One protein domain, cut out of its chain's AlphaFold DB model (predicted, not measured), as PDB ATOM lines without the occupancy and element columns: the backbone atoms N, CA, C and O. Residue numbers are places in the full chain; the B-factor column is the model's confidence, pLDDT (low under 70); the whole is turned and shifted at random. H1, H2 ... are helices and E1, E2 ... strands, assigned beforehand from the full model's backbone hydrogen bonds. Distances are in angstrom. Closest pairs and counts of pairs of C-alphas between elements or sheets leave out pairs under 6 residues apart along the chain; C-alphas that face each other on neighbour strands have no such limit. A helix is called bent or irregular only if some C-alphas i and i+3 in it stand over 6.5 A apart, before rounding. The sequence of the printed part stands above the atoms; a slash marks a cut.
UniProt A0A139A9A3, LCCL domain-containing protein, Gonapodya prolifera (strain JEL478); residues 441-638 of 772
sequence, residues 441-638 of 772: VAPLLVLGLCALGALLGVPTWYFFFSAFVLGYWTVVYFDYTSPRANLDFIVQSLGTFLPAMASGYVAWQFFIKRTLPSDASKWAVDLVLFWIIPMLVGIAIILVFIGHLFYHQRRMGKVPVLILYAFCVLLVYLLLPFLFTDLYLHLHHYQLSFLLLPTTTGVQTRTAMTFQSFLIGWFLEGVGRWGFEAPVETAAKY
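This is residues 441 to 638 of the 772 residues of the protein "LCCL domain-containing protein" of Gonapodya prolifera (strain JEL478) (UniProt A0A139A9A3). H8 runs through the middle of a slab of helices, with H2 and H4 packed on one side of it, H1 beyond them, and H7 folded back along its other side. H5 and H6 make a V over that other side, and a small head of E1, E2 and H9 lies off the helical body. The printed part has 198 residues and is mostly helix, in the order H1 H2 H3 H4 H5 H6 E1 H7 H8 E2 H9; E1 and E2 form one antiparallel sheet. It is compact, with a radius of gyration of the C-alphas of 17.6 A and spans of 55 by 49 by 28 A.

H1, residues 441 to 455, begins at C-alpha 441 (37.882, -22.694, -22.285) and is 21.1 A long. H2 is residues 460 to 480, 29.6 A. H3, residues 487 to 510, was assigned as one helix by its hydrogen bonds but is bent: C-alphas 495 and 498 are 6.6 A apart, and its arms H3a, 487 to 495, and H3b, 498 to 510, stand at 31 degrees. H4, residues 521 to 536, is irregular, with C-alphas 522 and 525 8.4 A apart, and has a kink of 43 degrees near residue 528. H5 is residues 542 to 555, H6 559 to 575, 23.7 A, and E1 583 to 585. H7, residues 589 to 600, is only just irregular, with C-alphas 595 and 598 6.8 A apart. H8, residues 606 to 625, is 28.2 A long; E2 is 632 to 634, and H9, 635 to 638, ends at C-alpha 638 (26.559, -42.398, -48.549).

H1, H2, H3b, H4 and H8 form a bundle, a group of helices gathered together. H1 and H2 touch as a helical hairpin, closest at C-alphas 442 and 474, 6.1 A. H1 touches H4 at C-alphas 454 and 524, 4.7 A. H2 touches H3b with residues 461 to 469 alone, closest at C-alphas 468 and 504, 7.5 A. H8 is the hub: its closest C-alphas to H4 are 617 and 535, 4.2 A, at a steep tilt of 44 degrees, and to H7, its hairpin partner, 619 and 590, 4.1 A. H5 touches H8 at C-alphas 545 and 607, 6.2 A; H6 touches H7 at 562 and 599, 6.9 A. In E1 and E2, N 584 and O 633 are 2.8 A apart, within hydrogen-bond range. C-alphas 584 of E1 and 635 of H9 are 6.6 A apart. Every O i to N i+4 pair is within range in H1, H2, H3a, H3b, H5, H6 and H8, against 8 of 12 in H4 and 5 of 8 in H7; H9 is too short for one.

The two farthest C-alphas, of Leu 456 and Thr 581, are 55.7 A apart. The printed part has no cut and no long link. Mean pLDDT of the printed part is 82.7; residues 480 to 486, 538 to 544, 581 and 635 to 638 are under 70.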
ATOM      1  N   VAL A 441      38.064 -22.854 -23.740       84.69
ATOM      2  CA  VAL A 441      37.882 -22.694 -22.285       84.69
ATOM      3  C   VAL A 441      37.091 -23.867 -21.688       84.69
ATOM      4  O   VAL A 441      37.337 -24.268 -20.548       84.69
ATOM      5  N   ALA A 442      36.168 -24.469 -22.444       82.31
ATOM      6  CA  ALA A 442      35.305 -25.535 -21.943       82.31
ATOM      7  C   ALA A 442      36.016 -26.858 -21.593       82.31
ATOM      8  O   ALA A 442      35.810 -27.331 -20.472       82.31
ATOM      9  N   PRO A 443      36.880 -27.463 -22.438       82.19
ATOM     10  CA  PRO A 443      37.586 -28.690 -22.064       82.19
ATOM     11  C   PRO A 443      38.556 -28.464 -20.896       82.19
ATOM     12  O   PRO A 443      38.724 -29.361 -20.070       82.19
ATOM     13  N   LEU A 444      39.132 -27.261 -20.759       85.50
ATOM     14  CA  LEU A 444      39.940 -26.881 -19.594       85.50
ATOM     15  C   LEU A 444      39.093 -26.839 -18.312       85.50
ATOM     16  O   LEU A 444      39.518 -27.352 -17.273       85.50
ATOM     17  N   LEU A 445      37.870 -26.304 -18.394       84.56
ATOM     18  CA  LEU A 445      36.905 -26.321 -17.296       84.56
ATOM     19  C   LEU A 445      36.521 -27.767 -16.915       84.56
ATOM     20  O   LEU A 445      36.590 -28.110 -15.734       84.56
ATOM     21  N   VAL A 446      36.219 -28.650 -17.880       84.19
ATOM     22  CA  VAL A 446      35.963 -30.085 -17.604       84.19
ATOM     23  C   VAL A 446      37.157 -30.757 -16.936       84.19
ATOM     24  O   VAL A 446      36.980 -31.450 -15.931       84.19
ATOM     25  N   LEU A 447      38.363 -30.550 -17.471       86.12
ATOM     26  CA  LEU A 447      39.593 -31.140 -16.954       86.12
ATOM     27  C   LEU A 447      39.825 -30.741 -15.490       86.12
ATOM     28  O   LEU A 447      40.045 -31.617 -14.653       86.12
ATOM     29  N   GLY A 448      39.692 -29.450 -15.162       86.06
ATOM     30  CA  GLY A 448      39.841 -28.941 -13.796       86.06
ATOM     31  C   GLY A 448      38.818 -29.524 -12.815       86.06
ATOM     32  O   GLY A 448      39.184 -29.971 -11.726       86.06
ATOM     33  N   LEU A 449      37.542 -29.594 -13.207       82.56
ATOM     34  CA  LEU A 449      36.465 -30.154 -12.376       82.56
ATOM     35  C   LEU A 449      36.634 -31.649 -12.130       82.56
ATOM     36  O   LEU A 449      36.443 -32.123 -11.011       82.56
ATOM     37  N   CYS A 450      36.979 -32.401 -13.174       82.38
ATOM     38  CA  CYS A 450      37.140 -33.843 -13.072       82.38
ATOM     39  C   CYS A 450      38.416 -34.196 -12.299       82.38
ATOM     40  O   CYS A 450      38.383 -35.113 -11.479       82.38
ATOM     41  N   ALA A 451      39.499 -33.428 -12.463       83.38
ATOM     42  CA  ALA A 451      40.689 -33.535 -11.624       83.38
ATOM     43  C   ALA A 451      40.372 -33.251 -10.149       83.38
ATOM     44  O   ALA A 451      40.719 -34.057  -9.286       83.38
ATOM     45  N   LEU A 452      39.638 -32.175  -9.849       82.38
ATOM     46  CA  LEU A 452      39.191 -31.870  -8.488       82.38
ATOM     47  C   LEU A 452      38.275 -32.972  -7.926       82.38
ATOM     48  O   LEU A 452      38.451 -33.394  -6.787       82.38
ATOM     49  N   GLY A 453      37.345 -33.506  -8.721       78.56
ATOM     50  CA  GLY A 453      36.487 -34.627  -8.329       78.56
ATOM     51  C   GLY A 453      37.263 -35.910  -8.011       78.56
ATOM     52  O   GLY A 453      36.966 -36.584  -7.019       78.56
ATOM     53  N   ALA A 454      38.288 -36.220  -8.809       80.25
ATOM     54  CA  ALA A 454      39.187 -37.346  -8.578       80.25
ATOM     55  C   ALA A 454      40.027 -37.148  -7.301       80.25
ATOM     56  O   ALA A 454      40.048 -38.032  -6.443       80.25
ATOM     57  N   LEU A 455      40.630 -35.965  -7.123       79.94
ATOM     58  CA  LEU A 455      41.397 -35.580  -5.927       79.94
ATOM     59  C   LEU A 455      40.549 -35.602  -4.647       79.94
ATOM     60  O   LEU A 455      41.019 -36.052  -3.606       79.94
ATOM     61  N   LEU A 456      39.283 -35.179  -4.718       77.56
ATOM     62  CA  LEU A 456      38.336 -35.261  -3.603       77.56
ATOM     63  C   LEU A 456      37.948 -36.706  -3.250       77.56
ATOM     64  O   LEU A 456      37.411 -36.941  -2.165       77.56
ATOM     65  N   GLY A 457      38.195 -37.688  -4.119       76.81
ATOM     66  CA  GLY A 457      37.834 -39.080  -3.858       76.81
ATOM     67  C   GLY A 457      36.331 -39.329  -3.866       76.81
ATOM     68  O   GLY A 457      35.819 -40.032  -2.991       76.81
ATOM     69  N   VAL A 458      35.599 -38.725  -4.806       83.31
ATOM     70  CA  VAL A 458      34.177 -39.056  -4.994       83.31
ATOM     71  C   VAL A 458      34.017 -40.514  -5.464       83.31
ATOM     72  O   VAL A 458      34.941 -41.079  -6.053       83.31
ATOM     73  N   PRO A 459      32.853 -41.155  -5.251       85.62
ATOM     74  CA  PRO A 459      32.601 -42.492  -5.784       85.62
ATOM     75  C   PRO A 459      32.766 -42.538  -7.311       85.62
ATOM     76  O   PRO A 459      32.229 -41.686  -8.017       85.62
ATOM     77  N   THR A 460      33.433 -43.565  -7.841       86.69
ATOM     78  CA  THR A 460      33.789 -43.658  -9.272       86.69
ATOM     79  C   THR A 460      32.590 -43.583 -10.221       86.69
ATOM     80  O   THR A 460      32.703 -43.034 -11.313       86.69
ATOM     81  N   TRP A 461      31.417 -44.079  -9.806       88.62
ATOM     82  CA  TRP A 461      30.179 -43.940 -10.584       88.62
ATOM     83  C   TRP A 461      29.758 -42.473 -10.740       88.62
ATOM     84  O   TRP A 461      29.287 -42.072 -11.799       88.62
ATOM     85  N   TYR A 462      29.946 -41.670  -9.692       87.88
ATOM     86  CA  TYR A 462      29.591 -40.257  -9.677       87.88
ATOM     87  C   TYR A 462      30.581 -39.453 -10.528       87.88
ATOM     88  O   TYR A 462      30.165 -38.639 -11.349       87.88
ATOM     89  N   PHE A 463      31.881 -39.744 -10.394       87.88
ATOM     90  CA  PHE A 463      32.934 -39.218 -11.271       87.88
ATOM     91  C   PHE A 463      32.633 -39.508 -12.752       87.88
ATOM     92  O   PHE A 463      32.595 -38.575 -13.551       87.88
ATOM     93  N   PHE A 464      32.313 -40.765 -13.092       91.38
ATOM     94  CA  PHE A 464      31.950 -41.177 -14.451       91.38
ATOM     95  C   PHE A 464      30.791 -40.351 -15.023       91.38
ATOM     96  O   PHE A 464      30.950 -39.744 -16.076       91.38
ATOM     97  N   PHE A 465      29.642 -40.286 -14.339       93.12
ATOM     98  CA  PHE A 465      28.491 -39.546 -14.871       93.12
ATOM     99  C   PHE A 465      28.709 -38.025 -14.892       93.12
ATOM    100  O   PHE A 465      28.194 -37.369 -15.792       93.12
ATOM    101  N   SER A 466      29.502 -37.466 -13.971       90.25
ATOM    102  CA  SER A 466      29.856 -36.038 -13.996       90.25
ATOM    103  C   SER A 466      30.691 -35.698 -15.231       90.25
ATOM    104  O   SER A 466      30.359 -34.772 -15.967       90.25
ATOM    105  N   ALA A 467      31.734 -36.489 -15.498       89.88
ATOM    106  CA  ALA A 467      32.578 -36.340 -16.678       89.88
ATOM    107  C   ALA A 467      31.807 -36.610 -17.980       89.88
ATOM    108  O   ALA A 467      31.975 -35.873 -18.943       89.88
ATOM    109  N   PHE A 468      30.918 -37.608 -18.001       93.69
ATOM    110  CA  PHE A 468      30.086 -37.936 -19.163       93.69
ATOM    111  C   PHE A 468      29.124 -36.792 -19.526       93.69
ATOM    112  O   PHE A 468      29.027 -36.422 -20.693       93.69
ATOM    113  N   VAL A 469      28.452 -36.187 -18.536       93.62
ATOM    114  CA  VAL A 469      27.566 -35.029 -18.756       93.62
ATOM    115  C   VAL A 469      28.363 -33.803 -19.206       93.62
ATOM    116  O   VAL A 469      27.983 -33.156 -20.177       93.62
ATOM    117  N   LEU A 470      29.472 -33.483 -18.534       91.50
ATOM    118  CA  LEU A 470      30.300 -32.327 -18.891       91.50
ATOM    119  C   LEU A 470      30.974 -32.493 -20.263       91.50
ATOM    120  O   LEU A 470      31.012 -31.542 -21.039       91.50
ATOM    121  N   GLY A 471      31.448 -33.698 -20.590       90.75
ATOM    122  CA  GLY A 471      32.013 -34.043 -21.894       90.75
ATOM    123  C   GLY A 471      30.983 -33.943 -23.018       90.75
ATOM    124  O   GLY A 471      31.265 -33.312 -24.031       90.75
ATOM    125  N   TYR A 472      29.764 -34.460 -22.808       92.31
ATOM    126  CA  TYR A 472      28.656 -34.301 -23.756       92.31
ATOM    127  C   TYR A 472      28.394 -32.822 -24.083       92.31
ATOM    128  O   TYR A 472      28.408 -32.430 -25.246       92.31
ATOM    129  N   TRP A 473      28.224 -31.979 -23.058       91.00
ATOM    130  CA  TRP A 473      27.966 -30.549 -23.265       91.00
ATOM    131  C   TRP A 473      29.181 -29.775 -23.800       91.00
ATOM    132  O   TRP A 473      28.996 -28.745 -24.439       91.00
ATOM    133  N   THR A 474      30.401 -30.293 -23.626       88.31
ATOM    134  CA  THR A 474      31.611 -29.742 -24.264       88.31
ATOM    135  C   THR A 474      31.632 -30.033 -25.764       88.31
ATOM    136  O   THR A 474      31.887 -29.120 -26.539       88.31
ATOM    137  N   VAL A 475      31.292 -31.258 -26.195       87.44
ATOM    138  CA  VAL A 475      31.121 -31.592 -27.625       87.44
ATOM    139  C   VAL A 475      30.033 -30.724 -28.255       87.44
ATOM    140  O   VAL A 475      30.254 -30.128 -29.305       87.44
ATOM    141  N   VAL A 476      28.874 -30.615 -27.594       86.88
ATOM    142  CA  VAL A 476      27.761 -29.789 -28.080       86.88
ATOM    143  C   VAL A 476      28.168 -28.318 -28.183       86.88
ATOM    144  O   VAL A 476      27.824 -27.687 -29.171       86.88
ATOM    145  N   TYR A 477      28.936 -27.769 -27.235       83.62
ATOM    146  CA  TYR A 477      29.431 -26.390 -27.329       83.62
ATOM    147  C   TYR A 477      30.472 -26.205 -28.451       83.62
ATOM    148  O   TYR A 477      30.389 -25.217 -29.176       83.62
ATOM    149  N   PHE A 478      31.381 -27.162 -28.670       79.25
ATOM    150  CA  PHE A 478      32.339 -27.109 -29.787       79.25
ATOM    151  C   PHE A 478      31.679 -27.151 -31.176       79.25
ATOM    152  O   PHE A 478      32.185 -26.504 -32.086       79.25
ATOM    153  N   ASP A 479      30.562 -27.866 -31.371       75.31
ATOM    154  CA  ASP A 479      29.796 -27.752 -32.631       75.31
ATOM    155  C   ASP A 479      28.770 -26.603 -32.596       75.31
ATOM    156  O   ASP A 479      28.306 -26.170 -33.649       75.31
ATOM    157  N   TYR A 480      28.468 -26.038 -31.419       68.81
ATOM    158  CA  TYR A 480      27.673 -24.813 -31.274       68.81
ATOM    159  C   TYR A 480      28.455 -23.537 -31.659       68.81
ATOM    160  O   TYR A 480      27.854 -22.537 -32.050       68.81
ATOM    161  N   THR A 481      29.790 -23.529 -31.603       60.38
ATOM    162  CA  THR A 481      30.560 -22.433 -32.224       60.38
ATOM    163  C   THR A 481      30.610 -22.537 -33.756       60.38
ATOM    164  O   THR A 481      30.948 -21.553 -34.417       60.38
ATOM    165  N   SER A 482      30.164 -23.663 -34.335       63.62
ATOM    166  CA  SER A 482      29.951 -23.831 -35.782       63.62
ATOM    167  C   SER A 482      28.642 -23.184 -36.285       63.62
ATOM    168  O   SER A 482      27.789 -22.795 -35.487       63.62
ATOM    169  N   PRO A 483      28.405 -23.087 -37.609       55.53
ATOM    170  CA  PRO A 483      27.197 -22.460 -38.173       55.53
ATOM    171  C   PRO A 483      25.935 -23.302 -38.014       55.53
ATOM    172  O   PRO A 483      24.826 -22.782 -38.116       55.53
ATOM    173  N   ARG A 484      26.092 -24.609 -37.760       53.12
ATOM    174  CA  ARG A 484      24.978 -25.545 -37.531       53.12
ATOM    175  C   ARG A 484      24.137 -25.143 -36.320       53.12
ATOM    176  O   ARG A 484      22.990 -25.555 -36.209       53.12
ATOM    177  N   ALA A 485      24.713 -24.321 -35.446       59.28
ATOM    178  CA  ALA A 485      24.218 -23.783 -34.188       59.28
ATOM    179  C   ALA A 485      22.998 -22.843 -34.281       59.28
ATOM    180  O   ALA A 485      22.941 -21.797 -33.622       59.28
ATOM    181  N   ASN A 486      22.001 -23.213 -35.078       67.06
ATOM    182  CA  ASN A 486      20.680 -22.613 -35.018       67.06
ATOM    183  C   ASN A 486      19.896 -23.153 -33.793       67.06
ATOM    184  O   ASN A 486      20.421 -23.890 -32.952       67.06
ATOM    185  N   LEU A 487      18.620 -22.774 -33.670       75.25
ATOM    186  CA  LEU A 487      17.769 -23.260 -32.579       75.25
ATOM    187  C   LEU A 487      17.492 -24.774 -32.678       75.25
ATOM    188  O   LEU A 487      17.384 -25.440 -31.647       75.25
ATOM    189  N   ASP A 488      17.419 -25.318 -33.893       79.06
ATOM    190  CA  ASP A 488      17.129 -26.732 -34.141       79.06
ATOM    191  C   ASP A 488      18.271 -27.633 -33.663       79.06
ATOM    192  O   ASP A 488      18.000 -28.670 -33.061       79.06
ATOM    193  N   PHE A 489      19.534 -27.217 -33.818       82.00
ATOM    194  CA  PHE A 489      20.684 -27.939 -33.264       82.00
ATOM    195  C   PHE A 489      20.623 -28.028 -31.732       82.00
ATOM    196  O   PHE A 489      20.788 -29.109 -31.173       82.00
ATOM    197  N   ILE A 490      20.277 -26.935 -31.034       81.50
ATOM    198  CA  ILE A 490      20.070 -26.967 -29.572       81.50
ATOM    199  C   ILE A 490      18.955 -27.968 -29.209       81.50
ATOM    200  O   ILE A 490      19.099 -28.747 -28.263       81.50
ATOM    201  N   VAL A 491      17.850 -27.974 -29.961       85.62
ATOM    202  CA  VAL A 491      16.734 -28.916 -29.766       85.62
ATOM    203  C   VAL A 491      17.159 -30.364 -30.057       85.62
ATOM    204  O   VAL A 491      16.786 -31.265 -29.302       85.62
ATOM    205  N   GLN A 492      17.984 -30.596 -31.079       87.31
ATOM    206  CA  GLN A 492      18.549 -31.901 -31.428       87.31
ATOM    207  C   GLN A 492      19.463 -32.425 -30.314       87.31
ATOM    208  O   GLN A 492      19.256 -33.550 -29.856       87.31
ATOM    209  N   SER A 493      20.404 -31.620 -29.808       88.69
ATOM    210  CA  SER A 493      21.272 -31.998 -28.682       88.69
ATOM    211  C   SER A 493      20.474 -32.252 -27.395       88.69
ATOM    212  O   SER A 493      20.704 -33.233 -26.689       88.69
ATOM    213  N   LEU A 494      19.457 -31.437 -27.091       89.88
ATOM    214  CA  LEU A 494      18.547 -31.718 -25.972       89.88
ATOM    215  C   LEU A 494      17.801 -33.054 -26.157       89.88
ATOM    216  O   LEU A 494      17.618 -33.797 -25.189       89.88
ATOM    217  N   GLY A 495      17.415 -33.381 -27.394       91.31
ATOM    218  CA  GLY A 495      16.784 -34.648 -27.760       91.31
ATOM    219  C   GLY A 495      17.710 -35.865 -27.645       91.31
ATOM    220  O   GLY A 495      17.279 -36.907 -27.146       91.31
ATOM    221  N   THR A 496      18.982 -35.756 -28.051       93.25
ATOM    222  CA  THR A 496      19.942 -36.877 -28.007       93.25
ATOM    223  C   THR A 496      20.589 -37.074 -26.633       93.25
ATOM    224  O   THR A 496      21.008 -38.195 -26.330       93.25
ATOM    225  N   PHE A 497      20.594 -36.066 -25.753       95.12
ATOM    226  CA  PHE A 497      21.183 -36.151 -24.408       95.12
ATOM    227  C   PHE A 497      20.586 -37.264 -23.526       95.12
ATOM    228  O   PHE A 497      21.328 -38.011 -22.883       95.12
ATOM    229  N   LEU A 498      19.257 -37.434 -23.487       95.00
ATOM    230  CA  LEU A 498      18.633 -38.483 -22.660       95.00
ATOM    231  C   LEU A 498      18.947 -39.911 -23.170       95.00
ATOM    232  O   LEU A 498      19.361 -40.746 -22.356       95.00
ATOM    233  N   PRO A 499      18.845 -40.217 -24.480       96.00
ATOM    234  CA  PRO A 499      19.375 -41.456 -25.057       96.00
ATOM    235  C   PRO A 499      20.891 -41.654 -24.855       96.00
ATOM    236  O   PRO A 499      21.329 -42.781 -24.596       96.00
ATOM    237  N   ALA A 500      21.697 -40.584 -24.898       95.81
ATOM    238  CA  ALA A 500      23.127 -40.643 -24.587       95.81
ATOM    239  C   ALA A 500      23.361 -41.066 -23.128       95.81
ATOM    240  O   ALA A 500      24.124 -41.997 -22.876       95.81
ATOM    241  N   MET A 501      22.642 -40.474 -22.170       96.56
ATOM    242  CA  MET A 501      22.699 -40.852 -20.751       96.56
ATOM    243  C   MET A 501      22.233 -42.293 -20.494       96.56
ATOM    244  O   MET A 501      22.826 -42.993 -19.668       96.56
ATOM    245  N   ALA A 502      21.219 -42.777 -21.218       96.69
ATOM    246  CA  ALA A 502      20.796 -44.177 -21.151       96.69
ATOM    247  C   ALA A 502      21.896 -45.128 -21.663       96.69
ATOM    248  O   ALA A 502      22.222 -46.115 -20.997       96.69
ATOM    249  N   SER A 503      22.530 -44.793 -22.791       95.69
ATOM    250  CA  SER A 503      23.685 -45.520 -23.335       95.69
ATOM    251  C   SER A 503      24.881 -45.494 -22.371       95.69
ATOM    252  O   SER A 503      25.460 -46.541 -22.080       95.69
ATOM    253  N   GLY A 504      25.195 -44.340 -21.773       95.69
ATOM    254  CA  GLY A 504      26.218 -44.195 -20.731       95.69
ATOM    255  C   GLY A 504      25.933 -45.050 -19.490       95.69
ATOM    256  O   GLY A 504      26.844 -45.659 -18.931       95.69
ATOM    257  N   TYR A 505      24.665 -45.193 -19.093       96.56
ATOM    258  CA  TYR A 505      24.260 -46.105 -18.020       96.56
ATOM    259  C   TYR A 505      24.416 -47.587 -18.402       96.56
ATOM    260  O   TYR A 505      24.870 -48.384 -17.577       96.56
ATOM    261  N   VAL A 506      24.112 -47.973 -19.645       95.25
ATOM    262  CA  VAL A 506      24.399 -49.328 -20.157       95.25
ATOM    263  C   VAL A 506      25.908 -49.592 -20.132       95.25
ATOM    264  O   VAL A 506      26.342 -50.586 -19.540       95.25
ATOM    265  N   ALA A 507      26.722 -48.675 -20.664       94.56
ATOM    266  CA  ALA A 507      28.178 -48.770 -20.608       94.56
ATOM    267  C   ALA A 507      28.675 -48.908 -19.158       94.56
ATOM    268  O   ALA A 507      29.452 -49.823 -18.864       94.56
ATOM    269  N   TRP A 508      28.162 -48.089 -18.228       95.31
ATOM    270  CA  TRP A 508      28.454 -48.199 -16.797       95.31
ATOM    271  C   TRP A 508      28.171 -49.600 -16.245       95.31
ATOM    272  O   TRP A 508      29.026 -50.204 -15.592       95.31
ATOM    273  N   GLN A 509      26.986 -50.151 -16.519       94.25
ATOM    274  CA  GLN A 509      26.554 -51.425 -15.945       94.25
ATOM    275  C   GLN A 509      27.269 -52.654 -16.525       94.25
ATOM    276  O   GLN A 509      27.434 -53.648 -15.800       94.25
ATOM    277  N   PHE A 510      27.710 -52.610 -17.784       90.56
ATOM    278  CA  PHE A 510      28.315 -53.760 -18.465       90.56
ATOM    279  C   PHE A 510      29.842 -53.684 -18.590       90.56
ATOM    280  O   PHE A 510      30.501 -54.690 -18.320       90.56
ATOM    281  N   PHE A 511      30.424 -52.516 -18.861       91.88
ATOM    282  CA  PHE A 511      31.846 -52.399 -19.213       91.88
ATOM    283  C   PHE A 511      32.634 -51.588 -18.174       91.88
ATOM    284  O   PHE A 511      33.504 -52.130 -17.489       91.88
ATOM    285  N   ILE A 512      32.263 -50.318 -17.985       93.00
ATOM    286  CA  ILE A 512      33.069 -49.300 -17.291       93.00
ATOM    287  C   ILE A 512      33.360 -49.680 -15.827       93.00
ATOM    288  O   ILE A 512      34.518 -49.736 -15.405       93.00
ATOM    289  N   LYS A 513      32.330 -50.061 -15.054       92.38
ATOM    290  CA  LYS A 513      32.462 -50.377 -13.614       92.38
ATOM    291  C   LYS A 513      33.319 -51.609 -13.280       92.38
ATOM    292  O   LYS A 513      33.498 -51.919 -12.106       92.38
ATOM    293  N   ARG A 514      33.758 -52.376 -14.288       90.62
ATOM    294  CA  ARG A 514      34.646 -53.543 -14.124       90.62
ATOM    295  C   ARG A 514      36.122 -53.185 -14.346       90.62
ATOM    296  O   ARG A 514      36.990 -53.970 -13.969       90.62
ATOM    297  N   THR A 515      36.391 -52.034 -14.953       88.50
ATOM    298  CA  THR A 515      37.718 -51.607 -15.420       88.50
ATOM    299  C   THR A 515      38.294 -50.491 -14.554       88.50
ATOM    300  O   THR A 515      39.465 -50.559 -14.189       88.50
ATOM    301  N   LEU A 516      37.481 -49.506 -14.160       87.06
ATOM    302  CA  LEU A 516      37.912 -48.452 -13.237       87.06
ATOM    303  C   LEU A 516      37.972 -48.928 -11.769       87.06
ATOM    304  O   LEU A 516      37.203 -49.812 -11.375       87.06
ATOM    305  N   PRO A 517      38.844 -48.323 -10.936       84.25
ATOM    306  CA  PRO A 517      38.913 -48.596  -9.501       84.25
ATOM    307  C   PRO A 517      37.631 -48.161  -8.776       84.25
ATOM    308  O   PRO A 517      36.932 -47.249  -9.210       84.25
ATOM    309  N   SER A 518      37.326 -48.776  -7.633       78.06
ATOM    310  CA  SER A 518      36.139 -48.461  -6.814       78.06
ATOM    311  C   SER A 518      36.266 -47.197  -5.951       78.06
ATOM    312  O   SER A 518      35.265 -46.721  -5.417       78.06
ATOM    313  N   ASP A 519      37.481 -46.666  -5.816       73.69
ATOM    314  CA  ASP A 519      37.840 -45.495  -5.016       73.69
ATOM    315  C   ASP A 519      38.731 -44.583  -5.866       73.69
ATOM    316  O   ASP A 519      39.841 -44.972  -6.240       73.69
ATOM    317  N   ALA A 520      38.231 -43.389  -6.185       73.75
ATOM    318  CA  ALA A 520      38.919 -42.447  -7.059       73.75
ATOM    319  C   ALA A 520      40.144 -41.789  -6.401       73.75
ATOM    320  O   ALA A 520      41.093 -41.458  -7.106       73.75
ATOM    321  N   SER A 521      40.168 -41.643  -5.068       70.88
ATOM    322  CA  SER A 521      41.208 -40.866  -4.367       70.88
ATOM    323  C   SER A 521      42.608 -41.443  -4.578       70.88
ATOM    324  O   SER A 521      43.549 -40.731  -4.920       70.88
ATOM    325  N   LYS A 522      42.724 -42.768  -4.440       78.75
ATOM    326  CA  LYS A 522      43.975 -43.531  -4.561       78.75
ATOM    327  C   LYS A 522      44.544 -43.549  -5.982       78.75
ATOM    328  O   LYS A 522      45.708 -43.883  -6.161       78.75
ATOM    329  N   TRP A 523      43.721 -43.200  -6.969       82.50
ATOM    330  CA  TRP A 523      44.042 -43.248  -8.393       82.50
ATOM    331  C   TRP A 523      43.807 -41.895  -9.071       82.50
ATOM    332  O   TRP A 523      43.665 -41.844 -10.285       82.50
ATOM    333  N   ALA A 524      43.758 -40.791  -8.315       82.44
ATOM    334  CA  ALA A 524      43.320 -39.496  -8.839       82.44
ATOM    335  C   ALA A 524      44.155 -39.013 -10.039       82.44
ATOM    336  O   ALA A 524      43.599 -38.567 -11.038       82.44
ATOM    337  N   VAL A 525      45.481 -39.177  -9.972       84.31
ATOM    338  CA  VAL A 525      46.406 -38.869 -11.079       84.31
ATOM    339  C   VAL A 525      46.149 -39.778 -12.284       84.31
ATOM    340  O   VAL A 525      46.034 -39.290 -13.405       84.31
ATOM    341  N   ASP A 526      45.987 -41.084 -12.061       87.19
ATOM    342  CA  ASP A 526      45.700 -42.053 -13.123       87.19
ATOM    343  C   ASP A 526      44.351 -41.778 -13.809       87.19
ATOM    344  O   ASP A 526      44.246 -41.902 -15.024       87.19
ATOM    345  N   LEU A 527      43.334 -41.351 -13.057       86.19
ATOM    346  CA  LEU A 527      42.027 -40.965 -13.592       86.19
ATOM    347  C   LEU A 527      42.091 -39.683 -14.431       86.19
ATOM    348  O   LEU A 527      41.376 -39.570 -15.421       86.19
ATOM    349  N   VAL A 528      42.949 -38.721 -14.086       84.94
ATOM    350  CA  VAL A 528      43.148 -37.527 -14.922       84.94
ATOM    351  C   VAL A 528      43.910 -37.889 -16.199       84.94
ATOM    352  O   VAL A 528      43.419 -37.627 -17.297       84.94
ATOM    353  N   LEU A 529      45.073 -38.534 -16.064       85.25
ATOM    354  CA  LEU A 529      45.993 -38.790 -17.177       85.25
ATOM    355  C   LEU A 529      45.522 -39.903 -18.122       85.25
ATOM    356  O   LEU A 529      45.651 -39.767 -19.334       85.25
ATOM    357  N   PHE A 530      44.977 -40.998 -17.586       86.69
ATOM    358  CA  PHE A 530      44.585 -42.179 -18.362       86.69
ATOM    359  C   PHE A 530      43.072 -42.329 -18.524       86.69
ATOM    360  O   PHE A 530      42.651 -43.294 -19.159       86.69
ATOM    361  N   TRP A 531      42.254 -41.406 -18.005       87.12
ATOM    362  CA  TRP A 531      40.810 -41.408 -18.253       87.12
ATOM    363  C   TRP A 531      40.288 -40.060 -18.778       87.12
ATOM    364  O   TRP A 531      39.797 -40.023 -19.901       87.12
ATOM    365  N   ILE A 532      40.445 -38.936 -18.070       87.38
ATOM    366  CA  ILE A 532      39.882 -37.648 -18.534       87.38
ATOM    367  C   ILE A 532      40.565 -37.115 -19.797       87.38
ATOM    368  O   ILE A 532      39.865 -36.784 -20.748       87.38
ATOM    369  N   ILE A 533      41.900 -37.062 -19.856       85.50
ATOM    370  CA  ILE A 533      42.594 -36.542 -21.050       85.50
ATOM    371  C   ILE A 533      42.249 -37.367 -22.315       85.50
ATOM    372  O   ILE A 533      41.833 -36.761 -23.300       85.50
ATOM    373  N   PRO A 534      42.277 -38.718 -22.304       86.56
ATOM    374  CA  PRO A 534      41.837 -39.526 -23.449       86.56
ATOM    375  C   PRO A 534      40.334 -39.468 -23.766       86.56
ATOM    376  O   PRO A 534      39.943 -39.898 -24.843       86.56
ATOM    377  N   MET A 535      39.483 -38.972 -22.859       87.19
ATOM    378  CA  MET A 535      38.064 -38.704 -23.153       87.19
ATOM    379  C   MET A 535      37.883 -37.399 -23.943       87.19
ATOM    380  O   MET A 535      36.916 -37.266 -24.686       87.19
ATOM    381  N   LEU A 536      38.788 -36.432 -23.751       80.69
ATOM    382  CA  LEU A 536      38.739 -35.097 -24.357       80.69
ATOM    383  C   LEU A 536      39.592 -34.978 -25.633       80.69
ATOM    384  O   LEU A 536      39.387 -34.047 -26.405       80.69
ATOM    385  N   VAL A 537      40.546 -35.890 -25.855       75.62
ATOM    386  CA  VAL A 537      41.468 -35.876 -27.004       75.62
ATOM    387  C   VAL A 537      41.380 -37.194 -27.771       75.62
ATOM    388  O   VAL A 537      41.846 -38.230 -27.294       75.62
ATOM    389  N   GLY A 538      40.832 -37.157 -28.986       62.88
ATOM    390  CA  GLY A 538      40.817 -38.305 -29.892       62.88
ATOM    391  C   GLY A 538      41.932 -38.238 -30.934       62.88
ATOM    392  O   GLY A 538      41.795 -37.486 -31.892       62.88
ATOM    393  N   ILE A 539      43.012 -39.029 -30.795       60.69
ATOM    394  CA  ILE A 539      43.977 -39.238 -31.899       60.69
ATOM    395  C   ILE A 539      44.864 -40.508 -31.789       60.69
ATOM    396  O   ILE A 539      45.333 -40.903 -30.722       60.69
ATOM    397  N   ALA A 540      45.109 -41.115 -32.957       49.16
ATOM    398  CA  ALA A 540      46.200 -42.011 -33.395       49.16
ATOM    399  C   ALA A 540      46.642 -43.282 -32.616       49.16
ATOM    400  O   ALA A 540      46.961 -44.273 -33.271       49.16
ATOM    401  N   ILE A 541      46.705 -43.346 -31.278       58.84
ATOM    402  CA  ILE A 541      47.460 -44.431 -30.573       58.84
ATOM    403  C   ILE A 541      46.686 -45.782 -30.502       58.84
ATOM    404  O   ILE A 541      47.114 -46.764 -29.890       58.84
ATOM    405  N   ILE A 542      45.547 -45.877 -31.194       63.31
ATOM    406  CA  ILE A 542      44.606 -47.012 -31.198       63.31
ATOM    407  C   ILE A 542      45.291 -48.370 -31.431       63.31
ATOM    408  O   ILE A 542      45.040 -49.310 -30.677       63.31
ATOM    409  N   LEU A 543      46.183 -48.492 -32.422       59.19
ATOM    410  CA  LEU A 543      46.802 -49.780 -32.782       59.19
ATOM    411  C   LEU A 543      47.683 -50.359 -31.659       59.19
ATOM    412  O   LEU A 543      47.638 -51.562 -31.391       59.19
ATOM    413  N   VAL A 544      48.431 -49.505 -30.952       65.62
ATOM    414  CA  VAL A 544      49.288 -49.914 -29.825       65.62
ATOM    415  C   VAL A 544      48.432 -50.364 -28.637       65.62
ATOM    416  O   VAL A 544      48.703 -51.406 -28.032       65.62
ATOM    417  N   PHE A 545      47.347 -49.637 -28.342       70.25
ATOM    418  CA  PHE A 545      46.400 -50.038 -27.299       70.25
ATOM    419  C   PHE A 545      45.676 -51.348 -27.640       70.25
ATOM    420  O   PHE A 545      45.566 -52.205 -26.763       70.25
ATOM    421  N   ILE A 546      45.253 -51.555 -28.893       71.44
ATOM    422  CA  ILE A 546      44.625 -52.808 -29.348       71.44
ATOM    423  C   ILE A 546      45.580 -53.997 -29.187       71.44
ATOM    424  O   ILE A 546      45.182 -55.010 -28.610       71.44
ATOM    425  N   GLY A 547      46.839 -53.887 -29.628       73.12
ATOM    426  CA  GLY A 547      47.820 -54.974 -29.501       73.12
ATOM    427  C   GLY A 547      48.073 -55.376 -28.043       73.12
ATOM    428  O   GLY A 547      48.036 -56.559 -27.689       73.12
ATOM    429  N   HIS A 548      48.242 -54.384 -27.165       75.88
ATOM    430  CA  HIS A 548      48.426 -54.603 -25.731       75.88
ATOM    431  C   HIS A 548      47.160 -55.171 -25.049       75.88
ATOM    432  O   HIS A 548      47.249 -56.081 -24.219       75.88
ATOM    433  N   LEU A 549      45.966 -54.694 -25.417       79.06
ATOM    434  CA  LEU A 549      44.695 -55.241 -24.932       79.06
ATOM    435  C   LEU A 549      44.496 -56.692 -25.369       79.06
ATOM    436  O   LEU A 549      44.137 -57.529 -24.540       79.06
ATOM    437  N   PHE A 550      44.772 -57.015 -26.632       80.81
ATOM    438  CA  PHE A 550      44.679 -58.376 -27.157       80.81
ATOM    439  C   PHE A 550      45.596 -59.341 -26.391       80.81
ATOM    440  O   PHE A 550      45.155 -60.421 -25.996       80.81
ATOM    441  N   TYR A 551      46.832 -58.931 -26.089       82.38
ATOM    442  CA  TYR A 551      47.761 -59.696 -25.250       82.38
ATOM    443  C   TYR A 551      47.177 -60.009 -23.859       82.38
ATOM    444  O   TYR A 551      47.155 -61.172 -23.435       82.38
ATOM    445  N   HIS A 552      46.636 -59.003 -23.163       80.25
ATOM    446  CA  HIS A 552      46.007 -59.200 -21.852       80.25
ATOM    447  C   HIS A 552      44.736 -60.063 -21.935       80.25
ATOM    448  O   HIS A 552      44.559 -60.978 -21.126       80.25
ATOM    449  N   GLN A 553      43.873 -59.841 -22.930       82.50
ATOM    450  CA  GLN A 553      42.654 -60.632 -23.132       82.50
ATOM    451  C   GLN A 553      42.952 -62.092 -23.505       82.50
ATOM    452  O   GLN A 553      42.215 -62.992 -23.088       82.50
ATOM    453  N   ARG A 554      44.053 -62.352 -24.227       82.38
ATOM    454  CA  ARG A 554      44.552 -63.704 -24.524       82.38
ATOM    455  C   ARG A 554      44.994 -64.416 -23.246       82.38
ATOM    456  O   ARG A 554      44.577 -65.549 -23.028       82.38
ATOM    457  N   ARG A 555      45.755 -63.745 -22.368       80.12
ATOM    458  CA  ARG A 555      46.141 -64.291 -21.048       80.12
ATOM    459  C   ARG A 555      44.944 -64.564 -20.127       80.12
ATOM    460  O   ARG A 555      45.009 -65.485 -19.325       80.12
ATOM    461  N   MET A 556      43.847 -63.818 -20.265       80.50
ATOM    462  CA  MET A 556      42.591 -64.060 -19.536       80.50
ATOM    463  C   MET A 556      41.659 -65.099 -20.187       80.50
ATOM    464  O   MET A 556      40.560 -65.313 -19.679       80.50
ATOM    465  N   GLY A 557      42.029 -65.709 -21.320       81.81
ATOM    466  CA  GLY A 557      41.175 -66.673 -22.027       81.81
ATOM    467  C   GLY A 557      39.877 -66.088 -22.607       81.81
ATOM    468  O   GLY A 557      39.013 -66.837 -23.051       81.81
ATOM    469  N   LYS A 558      39.723 -64.755 -22.629       80.25
ATOM    470  CA  LYS A 558      38.501 -64.055 -23.074       80.25
ATOM    471  C   LYS A 558      38.408 -63.902 -24.599       80.25
ATOM    472  O   LYS A 558      37.327 -63.634 -25.119       80.25
ATOM    473  N   VAL A 559      39.515 -64.093 -25.326       80.31
ATOM    474  CA  VAL A 559      39.597 -63.925 -26.793       80.31
ATOM    475  C   VAL A 559      38.526 -64.709 -27.576       80.31
ATOM    476  O   VAL A 559      37.897 -64.082 -28.422       80.31
ATOM    477  N   PRO A 560      38.217 -65.994 -27.304       81.00
ATOM    478  CA  PRO A 560      37.162 -66.710 -28.034       81.00
ATOM    479  C   PRO A 560      35.772 -66.073 -27.884       81.00
ATOM    480  O   PRO A 560      34.996 -66.060 -28.834       81.00
ATOM    481  N   VAL A 561      35.468 -65.497 -26.714       81.75
ATOM    482  CA  VAL A 561      34.198 -64.795 -26.461       81.75
ATOM    483  C   VAL A 561      34.158 -63.458 -27.204       81.75
ATOM    484  O   VAL A 561      33.123 -63.107 -27.761       81.75
ATOM    485  N   LEU A 562      35.283 -62.736 -27.262       80.31
ATOM    486  CA  LEU A 562      35.400 -61.492 -28.031       80.31
ATOM    487  C   LEU A 562      35.328 -61.741 -29.547       80.31
ATOM    488  O   LEU A 562      34.676 -60.969 -30.243       80.31
ATOM    489  N   ILE A 563      35.920 -62.830 -30.049       80.31
ATOM    490  CA  ILE A 563      35.803 -63.252 -31.456       80.31
ATOM    491  C   ILE A 563      34.357 -63.635 -31.783       80.31
ATOM    492  O   ILE A 563      33.823 -63.159 -32.778       80.31
ATOM    493  N   LEU A 564      33.692 -64.437 -30.941       83.38
ATOM    494  CA  LEU A 564      32.285 -64.797 -31.145       83.38
ATOM    495  C   LEU A 564      31.369 -63.564 -31.106       83.38
ATOM    496  O   LEU A 564      30.472 -63.441 -31.935       83.38
ATOM    497  N   TYR A 565      31.608 -62.637 -30.177       83.69
ATOM    498  CA  TYR A 565      30.897 -61.362 -30.114       83.69
ATOM    499  C   TYR A 565      31.097 -60.544 -31.398       83.69
ATOM    500  O   TYR A 565      30.111 -60.165 -32.025       83.69
ATOM    501  N   ALA A 566      32.348 -60.333 -31.819       80.62
ATOM    502  CA  ALA A 566      32.675 -59.590 -33.033       80.62
ATOM    503  C   ALA A 566      32.090 -60.253 -34.288       80.62
ATOM    504  O   ALA A 566      31.568 -59.555 -35.147       80.62
ATOM    505  N   PHE A 567      32.095 -61.588 -34.366       83.38
ATOM    506  CA  PHE A 567      31.469 -62.340 -35.453       83.38
ATOM    507  C   PHE A 567      29.946 -62.162 -35.476       83.38
ATOM    508  O   PHE A 567      29.399 -61.841 -36.523       83.38
ATOM    509  N   CYS A 568      29.251 -62.308 -34.343       84.75
ATOM    510  CA  CYS A 568      27.801 -62.099 -34.275       84.75
ATOM    511  C   CYS A 568      27.401 -60.654 -34.616       84.75
ATOM    512  O   CYS A 568      26.402 -60.436 -35.292       84.75
ATOM    513  N   VAL A 569      28.192 -59.676 -34.166       81.56
ATOM    514  CA  VAL A 569      28.042 -58.253 -34.497       81.56
ATOM    515  C   VAL A 569      28.230 -58.016 -35.994       81.56
ATOM    516  O   VAL A 569      27.342 -57.474 -36.647       81.56
ATOM    517  N   LEU A 570      29.365 -58.452 -36.545       79.94
ATOM    518  CA  LEU A 570      29.712 -58.266 -37.951       79.94
ATOM    519  C   LEU A 570      28.713 -58.980 -38.864       79.94
ATOM    520  O   LEU A 570      28.314 -58.417 -39.874       79.94
ATOM    521  N   LEU A 571      28.246 -60.172 -38.485       84.44
ATOM    522  CA  LEU A 571      27.211 -60.906 -39.207       84.44
ATOM    523  C   LEU A 571      25.897 -60.117 -39.278       84.44
ATOM    524  O   LEU A 571      25.299 -60.060 -40.343       84.44
ATOM    525  N   VAL A 572      25.458 -59.474 -38.189       83.00
ATOM    526  CA  VAL A 572      24.255 -58.621 -38.220       83.00
ATOM    527  C   VAL A 572      24.457 -57.419 -39.145       83.00
ATOM    528  O   VAL A 572      23.601 -57.172 -39.990       83.00
ATOM    529  N   TYR A 573      25.583 -56.706 -39.043       79.75
ATOM    530  CA  TYR A 573      25.840 -55.534 -39.888       79.75
ATOM    531  C   TYR A 573      26.028 -55.882 -41.370       79.75
ATOM    532  O   TYR A 573      25.466 -55.200 -42.220       79.75
ATOM    533  N   LEU A 574      26.740 -56.965 -41.694       80.94
ATOM    534  CA  LEU A 574      26.907 -57.426 -43.076       80.94
ATOM    535  C   LEU A 574      25.607 -57.975 -43.676       80.94
ATOM    536  O   LEU A 574      25.424 -57.868 -44.882       80.94
ATOM    537  N   LEU A 575      24.696 -58.540 -42.872       82.69
ATOM    538  CA  LEU A 575      23.395 -59.013 -43.361       82.69
ATOM    539  C   LEU A 575      22.391 -57.884 -43.639       82.69
ATOM    540  O   LEU A 575      21.456 -58.120 -44.396       82.69
ATOM    541  N   LEU A 576      22.560 -56.682 -43.072       76.50
ATOM    542  CA  LEU A 576      21.615 -55.575 -43.283       76.50
ATOM    543  C   LEU A 576      21.522 -55.129 -44.761       76.50
ATOM    544  O   LEU A 576      20.397 -55.085 -45.259       76.50
ATOM    545  N   PRO A 577      22.628 -54.890 -45.500       72.75
ATOM    546  CA  PRO A 577      22.575 -54.638 -46.946       72.75
ATOM    547  C   PRO A 577      21.921 -55.766 -47.760       72.75
ATOM    548  O   PRO A 577      21.154 -55.502 -48.676       72.75
ATOM    549  N   PHE A 578      22.126 -57.041 -47.404       76.75
ATOM    550  CA  PHE A 578      21.499 -58.158 -48.135       76.75
ATOM    551  C   PHE A 578      19.970 -58.254 -47.955       76.75
ATOM    552  O   PHE A 578      19.332 -59.061 -48.631       76.75
ATOM    553  N   LEU A 579      19.371 -57.454 -47.064       77.88
ATOM    554  CA  LEU A 579      17.916 -57.357 -46.898       77.88
ATOM    555  C   LEU A 579      17.280 -56.233 -47.737       77.88
ATOM    556  O   LEU A 579      16.061 -56.249 -47.910       77.88
ATOM    557  N   PHE A 580      18.065 -55.276 -48.250       75.31
ATOM    558  CA  PHE A 580      17.570 -54.079 -48.940       75.31
ATOM    559  C   PHE A 580      18.535 -53.656 -50.056       75.31
ATOM    560  O   PHE A 580      19.665 -53.268 -49.781       75.31
ATOM    561  N   THR A 581      18.078 -53.685 -51.309       67.62
ATOM    562  CA  THR A 581      18.908 -53.548 -52.525       67.62
ATOM    563  C   THR A 581      19.734 -52.264 -52.638       67.62
ATOM    564  O   THR A 581      20.732 -52.262 -53.351       67.62
ATOM    565  N   ASP A 582      19.346 -51.203 -51.928       74.44
ATOM    566  CA  ASP A 582      19.848 -49.837 -52.123       74.44
ATOM    567  C   ASP A 582      20.410 -49.216 -50.824       74.44
ATOM    568  O   ASP A 582      20.516 -47.990 -50.705       74.44
ATOM    569  N   LEU A 583      20.748 -50.055 -49.831       79.19
ATOM    570  CA  LEU A 583      21.343 -49.638 -48.556       79.19
ATOM    571  C   LEU A 583      22.819 -50.043 -48.424       79.19
ATOM    572  O   LEU A 583      23.177 -51.219 -48.455       79.19
ATOM    573  N   TYR A 584      23.658 -49.042 -48.176       77.38
ATOM    574  CA  TYR A 584      25.102 -49.140 -48.003       77.38
ATOM    575  C   TYR A 584      25.448 -49.119 -46.510       77.38
ATOM    576  O   TYR A 584      24.804 -48.424 -45.726       77.38
ATOM    577  N   LEU A 585      26.454 -49.894 -46.097       81.94
ATOM    578  CA  LEU A 585      26.879 -49.988 -44.697       81.94
ATOM    579  C   LEU A 585      27.748 -48.778 -44.312       81.94
ATOM    580  O   LEU A 585      28.924 -48.738 -44.668       81.94
ATOM    581  N   HIS A 586      27.203 -47.847 -43.525       79.75
ATOM    582  CA  HIS A 586      27.950 -46.721 -42.956       79.75
ATOM    583  C   HIS A 586      28.075 -46.901 -41.437       79.75
ATOM    584  O   HIS A 586      27.169 -46.582 -40.671       79.75
ATOM    585  N   LEU A 587      29.218 -47.419 -40.980       80.31
ATOM    586  CA  LEU A 587      29.490 -47.562 -39.546       80.31
ATOM    587  C   LEU A 587      30.068 -46.270 -38.964       80.31
ATOM    588  O   LEU A 587      31.277 -46.045 -39.009       80.31
ATOM    589  N   HIS A 588      29.211 -45.442 -38.369       84.50
ATOM    590  CA  HIS A 588      29.655 -44.243 -37.658       84.50
ATOM    591  C   HIS A 588      30.461 -44.600 -36.394       84.50
ATOM    592  O   HIS A 588      30.212 -45.598 -35.708       84.50
ATOM    593  N   HIS A 589      31.410 -43.743 -36.023       85.94
ATOM    594  CA  HIS A 589      32.347 -43.953 -34.914       85.94
ATOM    595  C   HIS A 589      31.694 -44.177 -33.545       85.94
ATOM    596  O   HIS A 589      32.209 -44.955 -32.737       85.94
ATOM    597  N   TYR A 590      30.532 -43.575 -33.280       88.88
ATOM    598  CA  TYR A 590      29.801 -43.820 -32.031       88.88
ATOM    599  C   TYR A 590      29.311 -45.278 -31.918       88.88
ATOM    600  O   TYR A 590      29.235 -45.836 -30.819       88.88
ATOM    601  N   GLN A 591      29.012 -45.918 -33.053       88.88
ATOM    602  CA  GLN A 591      28.602 -47.318 -33.121       88.88
ATOM    603  C   GLN A 591      29.828 -48.200 -32.864       88.88
ATOM    604  O   GLN A 591      29.814 -49.014 -31.939       88.88
ATOM    605  N   LEU A 592      30.930 -47.958 -33.591       84.38
ATOM    606  CA  LEU A 592      32.226 -48.626 -33.386       84.38
ATOM    607  C   LEU A 592      32.692 -48.542 -31.924       84.38
ATOM    608  O   LEU A 592      33.164 -49.532 -31.364       84.38
ATOM    609  N   SER A 593      32.473 -47.399 -31.273       88.12
ATOM    610  CA  SER A 593      32.756 -47.190 -29.853       88.12
ATOM    611  C   SER A 593      32.053 -48.211 -28.952       88.12
ATOM    612  O   SER A 593      32.697 -48.886 -28.145       88.12
ATOM    613  N   PHE A 594      30.742 -48.400 -29.130       86.69
ATOM    614  CA  PHE A 594      29.969 -49.381 -28.362       86.69
ATOM    615  C   PHE A 594      30.310 -50.837 -28.702       86.69
ATOM    616  O   PHE A 594      30.211 -51.697 -27.824       86.69
ATOM    617  N   LEU A 595      30.766 -51.110 -29.928       84.75
ATOM    618  CA  LEU A 595      31.255 -52.433 -30.330       84.75
ATOM    619  C   LEU A 595      32.634 -52.760 -29.736       84.75
ATOM    620  O   LEU A 595      32.925 -53.918 -29.439       84.75
ATOM    621  N   LEU A 596      33.483 -51.756 -29.512       84.56
ATOM    622  CA  LEU A 596      34.827 -51.947 -28.965       84.56
ATOM    623  C   LEU A 596      34.871 -51.912 -27.430       84.56
ATOM    624  O   LEU A 596      35.743 -52.559 -26.846       84.56
ATOM    625  N   LEU A 597      33.925 -51.253 -26.747       87.31
ATOM    626  CA  LEU A 597      33.878 -51.183 -25.273       87.31
ATOM    627  C   LEU A 597      34.005 -52.553 -24.559       87.31
ATOM    628  O   LEU A 597      34.789 -52.639 -23.603       87.31
ATOM    629  N   PRO A 598      33.354 -53.651 -25.010       87.50
ATOM    630  CA  PRO A 598      33.551 -54.995 -24.458       87.50
ATOM    631  C   PRO A 598      35.021 -55.432 -24.345       87.50
ATOM    632  O   PRO A 598      35.385 -56.073 -23.355       87.50
ATOM    633  N   THR A 599      35.890 -55.027 -25.281       82.50
ATOM    634  CA  THR A 599      37.321 -55.401 -25.315       82.50
ATOM    635  C   THR A 599      38.137 -54.865 -24.133       82.50
ATOM    636  O   THR A 599      39.223 -55.370 -23.863       82.50
ATOM    637  N   THR A 600      37.604 -53.908 -23.369       87.12
ATOM    638  CA  THR A 600      38.240 -53.349 -22.159       87.12
ATOM    639  C   THR A 600      37.752 -53.998 -20.859       87.12
ATOM    640  O   THR A 600      38.266 -53.709 -19.777       87.12
ATOM    641  N   THR A 601      36.742 -54.872 -20.931       87.12
ATOM    642  CA  THR A 601      35.910 -55.227 -19.770       87.12
ATOM    643  C   THR A 601      36.626 -56.139 -18.776       87.12
ATOM    644  O   THR A 601      36.964 -57.296 -19.064       87.12
ATOM    645  N   GLY A 602      36.808 -55.628 -17.555       82.19
ATOM    646  CA  GLY A 602      37.511 -56.352 -16.498       82.19
ATOM    647  C   GLY A 602      38.987 -56.571 -16.833       82.19
ATOM    648  O   GLY A 602      39.508 -57.655 -16.576       82.19
ATOM    649  N   VAL A 603      39.614 -55.580 -17.471       84.94
ATOM    650  CA  VAL A 603      41.063 -55.465 -17.669       84.94
ATOM    651  C   VAL A 603      41.509 -54.245 -16.867       84.94
ATOM    652  O   VAL A 603      41.233 -53.122 -17.264       84.94
ATOM    653  N   GLN A 604      42.131 -54.445 -15.706       87.06
ATOM    654  CA  GLN A 604      42.477 -53.346 -14.794       87.06
ATOM    655  C   GLN A 604      43.912 -52.865 -15.049       87.06
ATOM    656  O   GLN A 604      44.815 -53.083 -14.247       87.06
ATOM    657  N   THR A 605      44.126 -52.246 -16.214       86.38
ATOM    658  CA  THR A 605      45.405 -51.642 -16.623       86.38
ATOM    659  C   THR A 605      45.196 -50.198 -17.080       86.38
ATOM    660  O   THR A 605      44.134 -49.857 -17.600       86.38
ATOM    661  N   ARG A 606      46.226 -49.348 -16.951       86.62
ATOM    662  CA  ARG A 606      46.218 -47.961 -17.469       86.62
ATOM    663  C   ARG A 606      45.868 -47.908 -18.960       86.62
ATOM    664  O   ARG A 606      45.038 -47.114 -19.372       86.62
ATOM    665  N   THR A 607      46.413 -48.835 -19.742       84.38
ATOM    666  CA  THR A 607      46.126 -49.027 -21.174       84.38
ATOM    667  C   THR A 607      44.653 -49.338 -21.464       84.38
ATOM    668  O   THR A 607      44.081 -48.782 -22.400       84.38
ATOM    669  N   ALA A 608      44.009 -50.180 -20.650       86.19
ATOM    670  CA  ALA A 608      42.583 -50.473 -20.778       86.19
ATOM    671  C   ALA A 608      41.701 -49.310 -20.311       86.19
ATOM    672  O   ALA A 608      40.657 -49.077 -20.912       86.19
ATOM    673  N   MET A 609      42.130 -48.565 -19.287       87.62
ATOM    674  CA  MET A 609      41.481 -47.335 -18.831       87.62
ATOM    675  C   MET A 609      41.512 -46.257 -19.927       87.62
ATOM    676  O   MET A 609      40.463 -45.709 -20.258       87.62
ATOM    677  N   THR A 610      42.671 -46.044 -20.564       87.88
ATOM    678  CA  THR A 610      42.851 -45.109 -21.686       87.88
ATOM    679  C   THR A 610      41.970 -45.460 -22.871       87.88
ATOM    680  O   THR A 610      41.190 -44.618 -23.309       87.88
ATOM    681  N   PHE A 611      42.026 -46.704 -23.356       86.56
ATOM    682  CA  PHE A 611      41.196 -47.107 -24.489       86.56
ATOM    683  C   PHE A 611      39.702 -47.053 -24.148       86.56
ATOM    684  O   PHE A 611      38.907 -46.567 -24.942       86.56
ATOM    685  N   GLN A 612      39.306 -47.465 -22.938       90.56
ATOM    686  CA  GLN A 612      37.916 -47.367 -22.489       90.56
ATOM    687  C   GLN A 612      37.409 -45.921 -22.458       90.56
ATOM    688  O   GLN A 612      36.250 -45.690 -22.795       90.56
ATOM    689  N   SER A 613      38.250 -44.967 -22.059       89.75
ATOM    690  CA  SER A 613      37.865 -43.558 -22.028       89.75
ATOM    691  C   SER A 613      37.818 -42.927 -23.412       89.75
ATOM    692  O   SER A 613      36.858 -42.225 -23.716       89.75
ATOM    693  N   PHE A 614      38.782 -43.253 -24.280       89.38
ATOM    694  CA  PHE A 614      38.751 -42.861 -25.691       89.38
ATOM    695  C   PHE A 614      37.445 -43.301 -26.361       89.38
ATOM    696  O   PHE A 614      36.781 -42.486 -26.987       89.38
ATOM    697  N   LEU A 615      37.002 -44.546 -26.155       90.56
ATOM    698  CA  LEU A 615      35.727 -45.025 -26.705       90.56
ATOM    699  C   LEU A 615      34.496 -44.318 -26.100       90.56
ATOM    700  O   LEU A 615      33.451 -44.267 -26.739       90.56
ATOM    701  N   ILE A 616      34.583 -43.763 -24.887       93.75
ATOM    702  CA  ILE A 616      33.516 -42.910 -24.336       93.75
ATOM    703  C   ILE A 616      33.568 -41.506 -24.953       93.75
ATOM    704  O   ILE A 616      32.517 -40.993 -25.326       93.75
ATOM    705  N   GLY A 617      34.754 -40.919 -25.134       91.19
ATOM    706  CA  GLY A 617      34.940 -39.649 -25.845       91.19
ATOM    707  C   GLY A 617      34.436 -39.712 -27.289       91.19
ATOM    708  O   GLY A 617      33.585 -38.924 -27.676       91.19
ATOM    709  N   TRP A 618      34.864 -40.723 -28.045       89.50
ATOM    710  CA  TRP A 618      34.497 -40.966 -29.448       89.50
ATOM    711  C   TRP A 618      32.993 -41.274 -29.623       89.50
ATOM    712  O   TRP A 618      32.379 -40.893 -30.621       89.50
ATOM    713  N   PHE A 619      32.348 -41.880 -28.617       93.38
ATOM    714  CA  PHE A 619      30.885 -41.987 -28.557       93.38
ATOM    715  C   PHE A 619      30.198 -40.637 -28.297       93.38
ATOM    716  O   PHE A 619      29.209 -40.318 -28.959       93.38
ATOM    717  N   LEU A 620      30.698 -39.860 -27.328       93.50
ATOM    718  CA  LEU A 620      30.149 -38.549 -26.972       93.50
ATOM    719  C   LEU A 620      30.295 -37.544 -28.120       93.50
ATOM    720  O   LEU A 620      29.356 -36.798 -28.375       93.50
ATOM    721  N   GLU A 621      31.420 -37.579 -28.835       88.44
ATOM    722  CA  GLU A 621      31.669 -36.826 -30.065       88.44
ATOM    723  C   GLU A 621      30.585 -37.126 -31.108       88.44
ATOM    724  O   GLU A 621      29.855 -36.231 -31.530       88.44
ATOM    725  N   GLY A 622      30.420 -38.404 -31.469       88.69
ATOM    726  CA  GLY A 622      29.440 -38.834 -32.463       88.69
ATOM    727  C   GLY A 622      27.997 -38.451 -32.109       88.69
ATOM    728  O   GLY A 622      27.295 -37.825 -32.902       88.69
ATOM    729  N   VAL A 623      27.557 -38.771 -30.891       91.94
ATOM    730  CA  VAL A 623      26.164 -38.552 -30.462       91.94
ATOM    731  C   VAL A 623      25.859 -37.097 -30.088       91.94
ATOM    732  O   VAL A 623      24.712 -36.665 -30.211       91.94
ATOM    733  N   GLY A 624      26.851 -36.327 -29.635       87.94
ATOM    734  CA  GLY A 624      26.690 -34.900 -29.351       87.94
ATOM    735  C   GLY A 624      26.584 -34.050 -30.618       87.94
ATOM    736  O   GLY A 624      25.824 -33.085 -30.630       87.94
ATOM    737  N   ARG A 625      27.310 -34.434 -31.678       82.06
ATOM    738  CA  ARG A 625      27.443 -33.660 -32.922       82.06
ATOM    739  C   ARG A 625      26.499 -34.090 -34.050       82.06
ATOM    740  O   ARG A 625      25.934 -33.235 -34.722       82.06
ATOM    741  N   TRP A 626      26.318 -35.394 -34.254       82.31
ATOM    742  CA  TRP A 626      25.471 -35.958 -35.319       82.31
ATOM    743  C   TRP A 626      24.221 -36.659 -34.758       82.31
ATOM    744  O   TRP A 626      23.144 -36.640 -35.354       82.31
ATOM    745  N   GLY A 627      24.325 -37.225 -33.554       88.38
ATOM    746  CA  GLY A 627      23.238 -37.956 -32.904       88.38
ATOM    747  C   GLY A 627      23.321 -39.465 -33.131       88.38
ATOM    748  O   GLY A 627      24.401 -40.033 -33.265       88.38
ATOM    749  N   PHE A 628      22.169 -40.135 -33.116       90.31
ATOM    750  CA  PHE A 628      22.065 -41.588 -33.294       90.31
ATOM    751  C   PHE A 628      21.714 -41.939 -34.746       90.31
ATOM    752  O   PHE A 628      20.630 -42.455 -35.023       90.31
ATOM    753  N   GLU A 629      22.614 -41.611 -35.672       84.69
ATOM    754  CA  GLU A 629      22.442 -41.910 -37.098       84.69
ATOM    755  C   GLU A 629      22.505 -43.422 -37.395       84.69
ATOM    756  O   GLU A 629      23.167 -44.196 -36.696       84.69
ATOM    757  N   ALA A 630      21.766 -43.870 -38.412       85.25
ATOM    758  CA  ALA A 630      21.606 -45.290 -38.721       85.25
ATOM    759  C   ALA A 630      22.920 -45.930 -39.223       85.25
ATOM    760  O   ALA A 630      23.706 -45.270 -39.886       85.25
ATOM    761  N   PRO A 631      23.165 -47.233 -38.986       82.56
ATOM    762  CA  PRO A 631      24.357 -47.927 -39.496       82.56
ATOM    763  C   PRO A 631      24.304 -48.224 -41.005       82.56
ATOM    764  O   PRO A 631      25.168 -48.923 -41.534       82.56
ATOM    765  N   VAL A 632      23.242 -47.792 -41.685       83.19
ATOM    766  CA  VAL A 632      22.986 -48.028 -43.104       83.19
ATOM    767  C   VAL A 632      22.360 -46.791 -43.731       83.19
ATOM    768  O   VAL A 632      21.508 -46.145 -43.119       83.19
ATOM    769  N   GLU A 633      22.764 -46.487 -44.958       78.44
ATOM    770  CA  GLU A 633      22.394 -45.268 -45.676       78.44
ATOM    771  C   GLU A 633      22.006 -45.558 -47.126       78.44
ATOM    772  O   GLU A 633      22.439 -46.546 -47.714       78.44
ATOM    773  N   THR A 634      21.208 -44.676 -47.724       77.00
ATOM    774  CA  THR A 634      20.958 -44.696 -49.170       77.00
ATOM    775  C   THR A 634      22.181 -44.186 -49.931       77.00
ATOM    776  O   THR A 634      22.913 -43.332 -49.426       77.00
ATOM    777  N   ALA A 635      22.366 -44.636 -51.176       64.88
ATOM    778  CA  ALA A 635      23.464 -44.191 -52.046       64.88
ATOM    779  C   ALA A 635      23.645 -42.656 -52.064       64.88
ATOM    780  O   ALA A 635      24.759 -42.156 -51.940       64.88
ATOM    781  N   ALA A 636      22.544 -41.902 -52.150       58.31
ATOM    782  CA  ALA A 636      22.570 -40.439 -52.210       58.31
ATOM    783  C   ALA A 636      23.113 -39.752 -50.940       58.31
ATOM    784  O   ALA A 636      23.609 -38.635 -51.043       58.31
ATOM    785  N   LYS A 637      23.031 -40.395 -49.763       61.62
ATOM    786  CA  LYS A 637      23.641 -39.904 -48.512       61.62
ATOM    787  C   LYS A 637      25.067 -40.436 -48.339       61.62
ATOM    788  O   LYS A 637      25.946 -39.685 -47.934       61.62
ATOM    789  N   TYR A 638      25.284 -41.700 -48.704       55.34
ATOM    790  CA  TYR A 638      26.559 -42.398 -48.549       55.34
ATOM    791  C   TYR A 638      27.688 -41.812 -49.414       55.34
ATOM    792  O   TYR A 638      28.824 -41.725 -48.959       55.34
TER     793      TYR A 638